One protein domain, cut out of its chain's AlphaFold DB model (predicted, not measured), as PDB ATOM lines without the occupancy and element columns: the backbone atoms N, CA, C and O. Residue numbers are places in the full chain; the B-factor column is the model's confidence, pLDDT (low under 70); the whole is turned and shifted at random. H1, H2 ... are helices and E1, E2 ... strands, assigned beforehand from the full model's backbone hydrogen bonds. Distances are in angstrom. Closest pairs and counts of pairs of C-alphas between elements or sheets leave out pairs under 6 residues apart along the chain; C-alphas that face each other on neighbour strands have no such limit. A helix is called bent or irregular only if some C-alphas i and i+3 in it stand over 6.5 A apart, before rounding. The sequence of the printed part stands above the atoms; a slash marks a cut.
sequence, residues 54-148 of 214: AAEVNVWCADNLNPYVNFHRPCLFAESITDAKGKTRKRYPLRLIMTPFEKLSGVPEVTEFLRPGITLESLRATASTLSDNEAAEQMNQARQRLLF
ATOM      1  N   ALA A  54      20.442  20.364 -63.254       83.12
ATOM      2  CA  ALA A  54      19.598  21.100 -62.311       83.12
ATOM      3  C   ALA A  54      19.833  20.692 -60.847       83.12
ATOM      4  O   ALA A  54      19.778  21.541 -59.962       83.12
ATOM      5  N   ALA A  55      20.120  19.412 -60.584       87.69
ATOM      6  CA  ALA A  55      20.423  18.939 -59.234       87.69
ATOM      7  C   ALA A  55      21.727  19.550 -58.695       87.69
ATOM      8  O   ALA A  55      21.737  20.092 -57.594       87.69
ATOM      9  N   GLU A  56      22.793  19.534 -59.495       84.88
ATOM     10  CA  GLU A  56      24.098  20.118 -59.147       84.88
ATOM     11  C   GLU A  56      23.990  21.630 -58.942       84.88
ATOM     12  O   GLU A  56      24.484  22.171 -57.954       84.88
ATOM     13  N   VAL A  57      23.271  22.313 -59.837       87.00
ATOM     14  CA  VAL A  57      23.005  23.751 -59.731       87.00
ATOM     15  C   VAL A  57      22.209  24.072 -58.467       87.00
ATOM     16  O   VAL A  57      22.495  25.070 -57.812       87.00
ATOM     17  N   ASN A  58      21.227  23.248 -58.095       89.50
ATOM     18  CA  ASN A  58      20.445  23.457 -56.875       89.50
ATOM     19  C   ASN A  58      21.296  23.308 -55.612       89.50
ATOM     20  O   ASN A  58      21.170  24.139 -54.713       89.50
ATOM     21  N   VAL A  59      22.167  22.296 -55.557       91.56
ATOM     22  CA  VAL A  59      23.121  22.111 -54.451       91.56
ATOM     23  C   VAL A  59      24.060  23.313 -54.371       91.56
ATOM     24  O   VAL A  59      24.154  23.958 -53.332       91.56
ATOM     25  N   TRP A  60      24.653  23.721 -55.496       91.19
ATOM     26  CA  TRP A  60      25.505  24.909 -55.543       91.19
ATOM     27  C   TRP A  60      24.768  26.182 -55.092       91.19
ATOM     28  O   TRP A  60      25.318  26.987 -54.338       91.19
ATOM     29  N   CYS A  61      23.507  26.359 -55.503       91.31
ATOM     30  CA  CYS A  61      22.687  27.482 -55.067       91.31
ATOM     31  C   CYS A  61      22.459  27.469 -53.551       91.31
ATOM     32  O   CYS A  61      22.582  28.513 -52.914       91.31
ATOM     33  N   ALA A  62      22.113  26.312 -52.982       92.62
ATOM     34  CA  ALA A  62      21.840  26.163 -51.557       92.62
ATOM     35  C   ALA A  62      23.088  26.411 -50.702       92.62
ATOM     36  O   ALA A  62      23.002  27.148 -49.720       92.62
ATOM     37  N   ASP A  63      24.224  25.862 -51.123       93.19
ATOM     38  CA  ASP A  63      25.432  25.811 -50.301       93.19
ATOM     39  C   ASP A  63      26.344  27.026 -50.505       93.19
ATOM     40  O   ASP A  63      27.079  27.399 -49.599       93.19
ATOM     41  N   ASN A  64      26.295  27.672 -51.679       93.38
ATOM     42  CA  ASN A  64      27.227  28.750 -52.035       93.38
ATOM     43  C   ASN A  64      26.508  30.059 -52.378       93.38
ATOM     44  O   ASN A  64      26.767  31.095 -51.764       93.38
ATOM     45  N   LEU A  65      25.586  30.044 -53.352       93.56
ATOM     46  CA  LEU A  65      24.973  31.287 -53.839       93.56
ATOM     47  C   LEU A  65      24.073  31.944 -52.790       93.56
ATOM     48  O   LEU A  65      24.163  33.151 -52.579       93.56
ATOM     49  N   ASN A  66      23.184  31.175 -52.161       94.00
ATOM     50  CA  ASN A  66      22.199  31.708 -51.225       94.00
ATOM     51  C   ASN A  66      22.861  32.301 -49.972       94.00
ATOM     52  O   ASN A  66      22.498  33.426 -49.620       94.00
ATOM     53  N   PRO A  67      23.838  31.637 -49.320       94.94
ATOM     54  CA  PRO A  67      24.581  32.246 -48.221       94.94
ATOM     55  C   PRO A  67      25.282  33.538 -48.651       94.94
ATOM     56  O   PRO A  67      25.087  34.578 -48.027       94.94
ATOM     57  N   TYR A  68      25.994  33.519 -49.783       95.50
ATOM     58  CA  TYR A  68      26.677  34.706 -50.296       95.50
ATOM     59  C   TYR A  68      25.715  35.879 -50.555       95.50
ATOM     60  O   TYR A  68      25.938  36.995 -50.087       95.50
ATOM     61  N   VAL A  69      24.611  35.638 -51.271       94.38
ATOM     62  CA  VAL A  69      23.638  36.686 -51.617       94.38
ATOM     63  C   VAL A  69      22.957  37.258 -50.374       94.38
ATOM     64  O   VAL A  69      22.714  38.463 -50.337       94.38
ATOM     65  N   ASN A  70      22.650  36.426 -49.377       94.81
ATOM     66  CA  ASN A  70      21.888  36.853 -48.204       94.81
ATOM     67  C   ASN A  70      22.744  37.530 -47.128       94.81
ATOM     68  O   ASN A  70      22.241  38.433 -46.457       94.81
ATOM     69  N   PHE A  71      24.002  37.114 -46.965       96.50
ATOM     70  CA  PHE A  71      24.844  37.562 -45.855       96.50
ATOM     71  C   PHE A  71      25.977  38.505 -46.259       96.50
ATOM     72  O   PHE A  71      26.340  39.337 -45.442       96.50
ATOM     73  N   HIS A  72      26.473  38.434 -47.500       96.06
ATOM     74  CA  HIS A  72      27.714  39.122 -47.900       96.06
ATOM     75  C   HIS A  72      27.552  40.071 -49.089       96.06
ATOM     76  O   HIS A  72      28.411  40.904 -49.370       96.06
ATOM     77  N   ARG A  73      26.452  39.962 -49.843       93.56
ATOM     78  CA  ARG A  73      26.248  40.795 -51.029       93.56
ATOM     79  C   ARG A  73      25.627  42.146 -50.649       93.56
ATOM     80  O   ARG A  73      24.438  42.177 -50.306       93.56
ATOM     81  N   PRO A  74      26.333  43.279 -50.834       93.69
ATOM     82  CA  PRO A  74      25.744  44.591 -50.606       93.69
ATOM     83  C   PRO A  74      24.590  44.833 -51.585       93.69
ATOM     84  O   PRO A  74      24.690  44.597 -52.797       93.69
ATOM     85  N   CYS A  75      23.463  45.293 -51.051       91.44
ATOM     86  CA  CYS A  75      22.241  45.543 -51.795       91.44
ATOM     87  C   CYS A  75      21.796  46.999 -51.628       91.44
ATOM     88  O   CYS A  75      21.837  47.570 -50.543       91.44
ATOM     89  N   LEU A  76      21.362  47.604 -52.735       92.12
ATOM     90  CA  LEU A  76      20.872  48.981 -52.777       92.12
ATOM     91  C   LEU A  76      19.395  49.005 -52.382       92.12
ATOM     92  O   LEU A  76      18.539  48.546 -53.144       92.12
ATOM     93  N   PHE A  77      19.086  49.575 -51.220       92.00
ATOM     94  CA  PHE A  77      17.704  49.780 -50.791       92.00
ATOM     95  C   PHE A  77      17.202  51.177 -51.159       92.00
ATOM     96  O   PHE A  77      17.944  52.160 -51.140       92.00
ATOM     97  N   ALA A  78      15.924  51.249 -51.537       92.69
ATOM     98  CA  ALA A  78      15.304  52.475 -52.022       92.69
ATOM     99  C   ALA A  78      14.597  53.249 -50.904       92.69
ATOM    100  O   ALA A  78      13.853  52.661 -50.121       92.69
ATOM    101  N   GLU A  79      14.709  54.573 -50.932       92.69
ATOM    102  CA  GLU A  79      13.802  55.498 -50.249       92.69
ATOM    103  C   GLU A  79      12.793  56.090 -51.247       92.69
ATOM    104  O   GLU A  79      13.124  56.352 -52.409       92.69
ATOM    105  N   SER A  80      11.542  56.266 -50.814       93.31
ATOM    106  CA  SER A  80      10.523  56.987 -51.584       93.31
ATOM    107  C   SER A  80      10.612  58.474 -51.273       93.31
ATOM    108  O   SER A  80      10.471  58.858 -50.118       93.31
ATOM    109  N   ILE A  81      10.769  59.308 -52.298       91.75
ATOM    110  CA  ILE A  81      10.672  60.764 -52.182       91.75
ATOM    111  C   ILE A  81       9.466  61.204 -53.001       91.75
ATOM    112  O   ILE A  81       9.385  60.903 -54.195       91.75
ATOM    113  N   THR A  82       8.524  61.890 -52.363       93.25
ATOM    114  CA  THR A  82       7.354  62.459 -53.034       93.25
ATOM    115  C   THR A  82       7.633  63.922 -53.349       93.25
ATOM    116  O   THR A  82       7.973  64.696 -52.460       93.25
ATOM    117  N   ASP A  83       7.543  64.278 -54.627       88.56
ATOM    118  CA  ASP A  83       7.684  65.658 -55.099       88.56
ATOM    119  C   ASP A  83       6.489  66.520 -54.644       88.56
ATOM    120  O   ASP A  83       5.406  65.992 -54.384       88.56
ATOM    121  N   ALA A  84       6.637  67.846 -54.644       89.50
ATOM    122  CA  ALA A  84       5.560  68.803 -54.372       89.50
ATOM    123  C   ALA A  84       4.349  68.619 -55.311       89.50
ATOM    124  O   ALA A  84       3.225  68.975 -54.975       89.50
ATOM    125  N   LYS A  85       4.569  68.009 -56.484       90.25
ATOM    126  CA  LYS A  85       3.535  67.639 -57.466       90.25
ATOM    127  C   LYS A  85       2.893  66.262 -57.217       90.25
ATOM    128  O   LYS A  85       2.197  65.754 -58.088       90.25
ATOM    129  N   GLY A  86       3.189  65.604 -56.093       89.38
ATOM    130  CA  GLY A  86       2.660  64.282 -55.735       89.38
ATOM    131  C   GLY A  86       3.323  63.094 -56.448       89.38
ATOM    132  O   GLY A  86       2.932  61.949 -56.236       89.38
ATOM    133  N   LYS A  87       4.344  63.320 -57.287       92.12
ATOM    134  CA  LYS A  87       5.051  62.235 -57.984       92.12
ATOM    135  C   LYS A  87       6.057  61.555 -57.055       92.12
ATOM    136  O   LYS A  87       7.053  62.165 -56.672       92.12
ATOM    137  N   THR A  88       5.853  60.272 -56.763       93.50
ATOM    138  CA  THR A  88       6.827  59.464 -56.018       93.50
ATOM    139  C   THR A  88       7.978  59.011 -56.917       93.50
ATOM    140  O   THR A  88       7.776  58.430 -57.986       93.50
ATOM    141  N   ARG A  89       9.211  59.248 -56.470       91.62
ATOM    142  CA  ARG A  89      10.454  58.764 -57.080       91.62
ATOM    143  C   ARG A  89      11.216  57.897 -56.083       91.62
ATOM    144  O   ARG A  89      11.146  58.118 -54.878       91.62
ATOM    145  N   LYS A  90      11.946  56.902 -56.586       92.88
ATOM    146  CA  LYS A  90      12.827  56.052 -55.775       92.88
ATOM    147  C   LYS A  90      14.257  56.582 -55.852       92.88
ATOM    148  O   LYS A  90      14.755  56.806 -56.953       92.88
ATOM    149  N   ARG A  91      14.907  56.762 -54.703       92.62
ATOM    150  CA  ARG A  91      16.333  57.106 -54.590       92.62
ATOM    151  C   ARG A  91      17.070  55.984 -53.863       92.62
ATOM    152  O   ARG A  91      16.497  55.361 -52.980       92.62
ATOM    153  N   TYR A  92      18.324  55.739 -54.233       94.38
ATOM    154  CA  TYR A  92      19.173  54.689 -53.657       94.38
ATOM    155  C   TYR A  92      20.415  55.320 -53.015       94.38
ATOM    156  O   TYR A  92      21.467  55.395 -53.650       94.38
ATOM    157  N   PRO A  93      20.292  55.895 -51.811       94.38
ATOM    158  CA  PRO A  93      21.409  56.546 -51.137       94.38
ATOM    159  C   PRO A  93      22.421  55.521 -50.602       94.38
ATOM    160  O   PRO A  93      22.037  54.445 -50.147       94.38
ATOM    161  N   LEU A  94      23.708  55.889 -50.578       94.31
ATOM    162  CA  LEU A  94      24.789  55.005 -50.113       94.31
ATOM    163  C   LEU A  94      24.599  54.530 -48.665       94.31
ATOM    164  O   LEU A  94      24.893  53.384 -48.358       94.31
ATOM    165  N   ARG A  95      24.022  55.372 -47.797       94.12
ATOM    166  CA  ARG A  95      23.713  55.029 -46.395       94.12
ATOM    167  C   ARG A  95      22.718  53.872 -46.227       94.12
ATOM    168  O   ARG A  95      22.548  53.376 -45.125       94.12
ATOM    169  N   LEU A  96      21.996  53.516 -47.294       93.62
ATOM    170  CA  LEU A  96      21.054  52.397 -47.317       93.62
ATOM    171  C   LEU A  96      21.625  51.180 -48.055       93.62
ATOM    172  O   LEU A  96      20.870  50.261 -48.364       93.62
ATOM    173  N   ILE A  97      22.922  51.170 -48.372       94.81
ATOM    174  CA  ILE A  97      23.596  49.959 -48.830       94.81
ATOM    175  C   ILE A  97      23.818  49.073 -47.612       94.81
ATOM    176  O   ILE A  97      24.484  49.476 -46.666       94.81
ATOM    177  N   MET A  98      23.228  47.887 -47.649       95.56
ATOM    178  CA  MET A  98      23.344  46.876 -46.600       95.56
ATOM    179  C   MET A  98      23.118  45.491 -47.212       95.56
ATOM    180  O   MET A  98      22.602  45.375 -48.331       95.56
ATOM    181  N   THR A  99      23.500  44.434 -46.515       95.81
ATOM    182  CA  THR A  99      23.192  43.058 -46.918       95.81
ATOM    183  C   THR A  99      21.720  42.737 -46.628       95.81
ATOM    184  O   THR A  99      21.071  43.411 -45.818       95.81
ATOM    185  N   PRO A 100      21.118  41.729 -47.285       94.94
ATOM    186  CA  PRO A 100      19.755  41.309 -46.958       94.94
ATOM    187  C   PRO A 100      19.568  40.936 -45.482       94.94
ATOM    188  O   PRO A 100      18.535  41.269 -44.902       94.94
ATOM    189  N   PHE A 101      20.565  40.302 -44.860       95.88
ATOM    190  CA  PHE A 101      20.556  40.003 -43.429       95.88
ATOM    191  C   PHE A 101      20.583  41.262 -42.549       95.88
ATOM    192  O   PHE A 101      19.803  41.363 -41.601       95.88
ATOM    193  N   GLU A 102      21.427  42.246 -42.861       95.56
ATOM    194  CA  GLU A 102      21.444  43.528 -42.142       95.56
ATOM    195  C   GLU A 102      20.100  44.246 -42.267       95.56
ATOM    196  O   GLU A 102      19.559  44.751 -41.281       95.56
ATOM    197  N   LYS A 103      19.502  44.214 -43.466       94.88
ATOM    198  CA  LYS A 103      18.171  44.779 -43.681       94.88
ATOM    199  C   LYS A 103      17.115  44.081 -42.836       94.88
ATOM    200  O   LYS A 103      16.272  44.763 -42.259       94.88
ATOM    201  N   LEU A 104      17.154  42.750 -42.792       94.25
ATOM    202  CA  LEU A 104      16.258  41.930 -41.981       94.25
ATOM    203  C   LEU A 104      16.417  42.258 -40.491       94.25
ATOM    204  O   LEU A 104      15.423  42.447 -39.801       94.25
ATOM    205  N   SER A 105      17.655  42.404 -40.020       93.38
ATOM    206  CA  SER A 105      17.973  42.720 -38.621       93.38
ATOM    207  C   SER A 105      17.439  44.083 -38.167       93.38
ATOM    208  O   SER A 105      17.243  44.291 -36.976       93.38
ATOM    209  N   GLY A 106      17.202  45.010 -39.101       91.69
ATOM    210  CA  GLY A 106      16.608  46.320 -38.823       91.69
ATOM    211  C   GLY A 106      15.075  46.364 -38.868       91.69
ATOM    212  O   GLY A 106      14.510  47.449 -38.744       91.69
ATOM    213  N   VAL A 107      14.390  45.239 -39.106       92.69
ATOM    214  CA  VAL A 107      12.920  45.185 -39.113       92.69
ATOM    215  C   VAL A 107      12.400  45.114 -37.666       92.69
ATOM    216  O   VAL A 107      12.887  44.281 -36.898       92.69
ATOM    217  N   PRO A 108      11.421  45.953 -37.268       92.31
ATOM    218  CA  PRO A 108      10.787  45.851 -35.953       92.31
ATOM    219  C   PRO A 108      10.180  44.462 -35.733       92.31
ATOM    220  O   PRO A 108       9.632  43.888 -36.671       92.31
ATOM    221  N   GLU A 109      10.290  43.927 -34.514       90.88
ATOM    222  CA  GLU A 109       9.686  42.636 -34.125       90.88
ATOM    223  C   GLU A 109      10.120  41.445 -35.006       90.88
ATOM    224  O   GLU A 109       9.468  40.406 -35.045       90.88
ATOM    225  N   VAL A 110      11.260  41.549 -35.706       91.44
ATOM    226  CA  VAL A 110      11.716  40.527 -36.666       91.44
ATOM    227  C   VAL A 110      11.766  39.114 -36.080       91.44
ATOM    228  O   VAL A 110      11.477  38.155 -36.792       91.44
ATOM    229  N   THR A 111      12.085  38.971 -34.791       89.75
ATOM    230  CA  THR A 111      12.152  37.684 -34.085       89.75
ATOM    231  C   THR A 111      10.823  36.932 -34.081       89.75
ATOM    232  O   THR A 111      10.836  35.705 -34.067       89.75
ATOM    233  N   GLU A 112       9.690  37.635 -34.147       89.25
ATOM    234  CA  GLU A 112       8.350  37.033 -34.183       89.25
ATOM    235  C   GLU A 112       8.021  36.422 -35.550       89.25
ATOM    236  O   GLU A 112       7.242  35.473 -35.652       89.25
ATOM    237  N   PHE A 113       8.663  36.923 -36.608       88.69
ATOM    238  CA  PHE A 113       8.468  36.462 -37.982       88.69
ATOM    239  C   PHE A 113       9.482  35.393 -38.412       88.69
ATOM    240  O   PHE A 113       9.386  34.851 -39.519       88.69
ATOM    241  N   LEU A 114      10.466  35.074 -37.565       91.00
ATOM    242  CA  LEU A 114      11.427  34.014 -37.844       91.00
ATOM    243  C   LEU A 114      10.783  32.633 -37.704       91.00
ATOM    244  O   LEU A 114       9.867  32.393 -36.918       91.00
ATOM    245  N   ARG A 115      11.291  31.679 -38.489       90.19
ATOM    246  CA  ARG A 115      10.871  30.280 -38.362       90.19
ATOM    247  C   ARG A 115      11.238  29.761 -36.966       90.19
ATOM    248  O   ARG A 115      12.331  30.077 -36.493       90.19
ATOM    249  N   PRO A 116      10.403  28.901 -36.352       90.62
ATOM    250  CA  PRO A 116      10.740  28.277 -35.078       90.62
ATOM    251  C   PRO A 116      12.130  27.628 -35.119       90.62
ATOM    252  O   PRO A 116      12.444  26.889 -36.054       90.62
ATOM    253  N   GLY A 117      12.958  27.925 -34.115       90.06
ATOM    254  CA  GLY A 117      14.337  27.437 -34.013       90.06
ATOM    255  C   GLY A 117      15.391  28.264 -34.761       90.06
ATOM    256  O   GLY A 117      16.567  27.926 -34.680       90.06
ATOM    257  N   ILE A 118      15.010  29.335 -35.465       93.44
ATOM    258  CA  ILE A 118      15.947  30.299 -36.059       93.44
ATOM    259  C   ILE A 118      15.938  31.577 -35.226       93.44
ATOM    260  O   ILE A 118      14.888  32.187 -35.044       93.44
ATOM    261  N   THR A 119      17.111  32.000 -34.761       94.81
ATOM    262  CA  THR A 119      17.281  33.249 -34.007       94.81
ATOM    263  C   THR A 119      18.126  34.246 -34.791       94.81
ATOM    264  O   THR A 119      18.929  33.853 -35.645       94.81
ATOM    265  N   LEU A 120      17.981  35.541 -34.504       94.81
ATOM    266  CA  LEU A 120      18.840  36.560 -35.112       94.81
ATOM    267  C   LEU A 120      20.315  36.317 -34.789       94.81
ATOM    268  O   LEU A 120      21.169  36.535 -35.641       94.81
ATOM    269  N   GLU A 121      20.612  35.829 -33.587       94.75
ATOM    270  CA  GLU A 121      21.962  35.498 -33.140       94.75
ATOM    271  C   GLU A 121      22.562  34.380 -33.995       94.75
ATOM    272  O   GLU A 121      23.705  34.497 -34.430       94.75
ATOM    273  N   SER A 122      21.787  33.336 -34.312       94.81
ATOM    274  CA  SER A 122      22.238  32.244 -35.188       94.81
ATOM    275  C   SER A 122      22.537  32.728 -36.614       94.81
ATOM    276  O   SER A 122      23.526  32.326 -37.232       94.81
ATOM    277  N   LEU A 123      21.719  33.653 -37.125       94.94
ATOM    278  CA  LEU A 123      21.923  34.267 -38.435       94.94
ATOM    279  C   LEU A 123      23.132  35.209 -38.424       94.94
ATOM    280  O   LEU A 123      23.911  35.208 -39.373       94.94
ATOM    281  N   ARG A 124      23.342  35.954 -37.333       95.69
ATOM    282  CA  ARG A 124      24.519  36.808 -37.136       95.69
ATOM    283  C   ARG A 124      25.806  35.992 -37.035       95.69
ATOM    284  O   ARG A 124      26.811  36.378 -37.623       95.69
ATOM    285  N   ALA A 125      25.778  34.862 -36.329       95.38
ATOM    286  CA  ALA A 125      26.907  33.936 -36.263       95.38
ATOM    287  C   ALA A 125      27.265  33.407 -37.662       95.38
ATOM    288  O   ALA A 125      28.431  33.379 -38.043       95.38
ATOM    289  N   THR A 126      26.250  33.093 -38.471       92.81
ATOM    290  CA  THR A 126      26.448  32.690 -39.871       92.81
ATOM    291  C   THR A 126      27.071  33.826 -40.691       92.81
ATOM    292  O   THR A 126      28.071  33.618 -41.369       92.81
ATOM    293  N   ALA A 127      26.536  35.045 -40.584       93.94
ATOM    294  CA  ALA A 127      27.039  36.216 -41.305       93.94
ATOM    295  C   ALA A 127      28.482  36.602 -40.931       93.94
ATOM    296  O   ALA A 127      29.195  37.166 -41.749       93.94
ATOM    297  N   SER A 128      28.913  36.299 -39.704       94.62
ATOM    298  CA  SER A 128      30.266  36.594 -39.205       94.62
ATOM    299  C   SER A 128      31.273  35.464 -39.427       94.62
ATOM    300  O   SER A 128      32.437  35.614 -39.067       94.62
ATOM    301  N   THR A 129      30.853  34.341 -40.021       94.69
ATOM    302  CA  THR A 129      31.737  33.187 -40.263       94.69
ATOM    303  C   THR A 129      32.812  33.489 -41.311       94.69
ATOM    304  O   THR A 129      33.921  32.976 -41.207       94.69
ATOM    305  N   LEU A 130      32.490  34.309 -42.314       93.38
ATOM    306  CA  LEU A 130      33.386  34.687 -43.409       93.38
ATOM    307  C   LEU A 130      33.387  36.205 -43.576       93.38
ATOM    308  O   LEU A 130      32.368  36.855 -43.344       93.38
ATOM    309  N   SER A 131      34.499  36.771 -44.039       95.31
ATOM    310  CA  SER A 131      34.481  38.132 -44.576       95.31
ATOM    311  C   SER A 131      33.780  38.176 -45.939       95.31
ATOM    312  O   SER A 131      33.710  37.179 -46.664       95.31
ATOM    313  N   ASP A 132      33.301  39.356 -46.337       94.25
ATOM    314  CA  ASP A 132      32.593  39.525 -47.613       94.25
ATOM    315  C   ASP A 132      33.449  39.139 -48.828       94.25
ATOM    316  O   ASP A 132      32.943  38.577 -49.804       94.25
ATOM    317  N   ASN A 133      34.758  39.403 -48.758       95.31
ATOM    318  CA  ASN A 133      35.704  39.056 -49.816       95.31
ATOM    319  C   ASN A 133      35.938  37.544 -49.886       95.31
ATOM    320  O   ASN A 133      35.903  36.979 -50.979       95.31
ATOM    321  N   GLU A 134      36.113  36.879 -48.741       95.94
ATOM    322  CA  GLU A 134      36.268  35.420 -48.680       95.94
ATOM    323  C   GLU A 134      35.007  34.712 -49.179       95.94
ATOM    324  O   GLU A 134      35.093  33.779 -49.975       95.94
ATOM    325  N   ALA A 135      33.822  35.183 -48.781       95.44
ATOM    326  CA  ALA A 135      32.560  34.631 -49.258       95.44
ATOM    327  C   ALA A 135      32.391  34.812 -50.778       95.44
ATOM    328  O   ALA A 135      31.920  33.903 -51.470       95.44
ATOM    329  N   ALA A 136      32.801  35.965 -51.322       93.88
ATOM    330  CA  ALA A 136      32.801  36.202 -52.763       93.88
ATOM    331  C   ALA A 136      33.773  35.266 -53.496       93.88
ATOM    332  O   ALA A 136      33.428  34.725 -54.552       93.88
ATOM    333  N   GLU A 137      34.971  35.062 -52.949       95.06
ATOM    334  CA  GLU A 137      35.972  34.162 -53.508       95.06
ATOM    335  C   GLU A 137      35.486  32.708 -53.495       95.06
ATOM    336  O   GLU A 137      35.449  32.078 -54.553       95.06
ATOM    337  N   GLN A 138      35.021  32.204 -52.348       94.38
ATOM    338  CA  GLN A 138      34.489  30.845 -52.219       94.38
ATOM    339  C   GLN A 138      33.334  30.592 -53.197       94.38
ATOM    340  O   GLN A 138      33.334  29.585 -53.909       94.38
ATOM    341  N   MET A 139      32.389  31.532 -53.314       94.12
ATOM    342  CA  MET A 139      31.275  31.429 -54.262       94.12
ATOM    343  C   MET A 139      31.766  31.377 -55.715       94.12
ATOM    344  O   MET A 139      31.280  30.559 -56.505       94.12
ATOM    345  N   ASN A 140      32.749  32.208 -56.078       91.12
ATOM    346  CA  ASN A 140      33.319  32.226 -57.425       91.12
ATOM    347  C   ASN A 140      34.100  30.945 -57.744       91.12
ATOM    348  O   ASN A 140      33.950  30.421 -58.850       91.12
ATOM    349  N   GLN A 141      34.880  30.419 -56.797       91.44
ATOM    350  CA  GLN A 141      35.592  29.148 -56.946       91.44
ATOM    351  C   GLN A 141      34.606  27.984 -57.111       91.44
ATOM    352  O   GLN A 141      34.731  27.184 -58.037       91.44
ATOM    353  N   ALA A 142      33.570  27.912 -56.269       90.62
ATOM    354  CA  ALA A 142      32.527  26.895 -56.381       90.62
ATOM    355  C   ALA A 142      31.782  26.987 -57.721       90.62
ATOM    356  O   ALA A 142      31.494  25.968 -58.347       90.62
ATOM    357  N   ARG A 143      31.520  28.209 -58.205       88.38
ATOM    358  CA  ARG A 143      30.937  28.431 -59.535       88.38
ATOM    359  C   ARG A 143      31.853  27.913 -60.642       88.38
ATOM    360  O   ARG A 143      31.365  27.295 -61.581       88.38
ATOM    361  N   GLN A 144      33.157  28.176 -60.561       86.19
ATOM    362  CA  GLN A 144      34.114  27.682 -61.553       86.19
ATOM    363  C   GLN A 144      34.128  26.152 -61.590       86.19
ATOM    364  O   GLN A 144      34.028  25.592 -62.671       86.19
ATOM    365  N   ARG A 145      34.131  25.480 -60.434       85.56
ATOM    366  CA  ARG A 145      34.044  24.009 -60.370       85.56
ATOM    367  C   ARG A 145      32.757  23.468 -61.001       85.56
ATOM    368  O   ARG A 145      32.798  22.460 -61.694       85.56
ATOM    369  N   LEU A 146      31.625  24.150 -60.794       84.06
ATOM    370  CA  LEU A 146      30.339  23.767 -61.388       84.06
ATOM    371  C   LEU A 146      30.327  23.923 -62.918       84.06
ATOM    372  O   LEU A 146      29.758  23.087 -63.615       84.06
ATOM    373  N   LEU A 147      30.907  25.009 -63.438       79.19
ATOM    374  CA  LEU A 147      30.859  25.344 -64.867       79.19
ATOM    375  C   LEU A 147      32.011  24.742 -65.682       79.19
ATOM    376  O   LEU A 147      31.864  24.579 -66.889       79.19
ATOM    377  N   PHE A 148      33.136  24.425 -65.043       76.69
ATOM    378  CA  PHE A 148      34.350  23.892 -65.662       76.69
ATOM    379  C   PHE A 148      34.885  22.696 -64.857       76.69
ATOM    380  O   PHE A 148      35.961  22.787 -64.257       76.69
TER     381      PHE A 148
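What this domain is: This is residues 54 to 148 of the 214 residues of an uncharacterized protein of Dechloromonas sp (UniProt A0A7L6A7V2). A two-stranded hairpin, E1 and E2, makes a long arm at one end of a loose, elongated shape; at the other end the long helices H1 and H5 lie side by side, opposite ways. Between them the short helices H2, H3 and H4 make a loop to one side, where residues 112 to 118 stick out. The 95 printed residues hold five named helices and two named strands, in the order H1 E1 E2 H2 H3 H4 H5, mostly helix, with the sheet E1 - E2 antiparallel. The radius of gyration of the C-alphas is 17.0 A, and the spans are 54 by 34 by 26 A.

Where its parts are: E1, residues 79 to 82, and E2, residues 88 to 91, are each 9.9 A long; C-alpha 79 is at (13.802, 55.498, -50.249). H1, residues 54 to 72, begins at C-alpha (19.598, 21.100, -62.311) and is 24.5 A long. H2 is residues 100 to 105, 8.6 A, H3 110 to 113, 5.4 A, and H4 120 to 127, 10.3 A. H5, residues 132 to 147, is 22.4 A long and ends at C-alpha (30.859, 25.344, -64.867).

How they stand to each other: E1 and E2 form a hairpin, with N 79 and O 91 2.8 A apart, within hydrogen-bond range. Outside the named strands, residues 75 to 76 pair with residues 97 to 98, antiparallel, in stretches too short to be named. H1, the hub, has a kink of 40 degrees near residue 61 and is irregular, only just: C-alphas 63 and 66 are 6.8 A apart. H1 touches H5 at a shallow tilt of 12 degrees, closest at the C-alphas of His 72 and Asp 132, 4.9 A. With residues 69 to 71 alone H1 touches H2 at a steep tilt of 51 degrees, closest at the C-alphas of Asn 70 and Pro 100, 5.1 A. H4 only just touches H1 and H2, with 3 pairs of C-alphas within 8 A each; the closest are those of Phe 71 and Ala 127, 5.2 A, and of Ser 105 and Leu 120, 7.1 A. H3 touches no helix. Every O i to N i+4 pair is within hydrogen-bond range in H2, H4 and H5, and 13 of 15 in H1; H3 is too short for one.

The domain as a whole: The C-alphas farthest apart, of Ala 84 and Phe 148, are 54.5 A apart. The printed part has no cut, and no link is long. Its mean pLDDT is 92.2, and no printed residue is under 70.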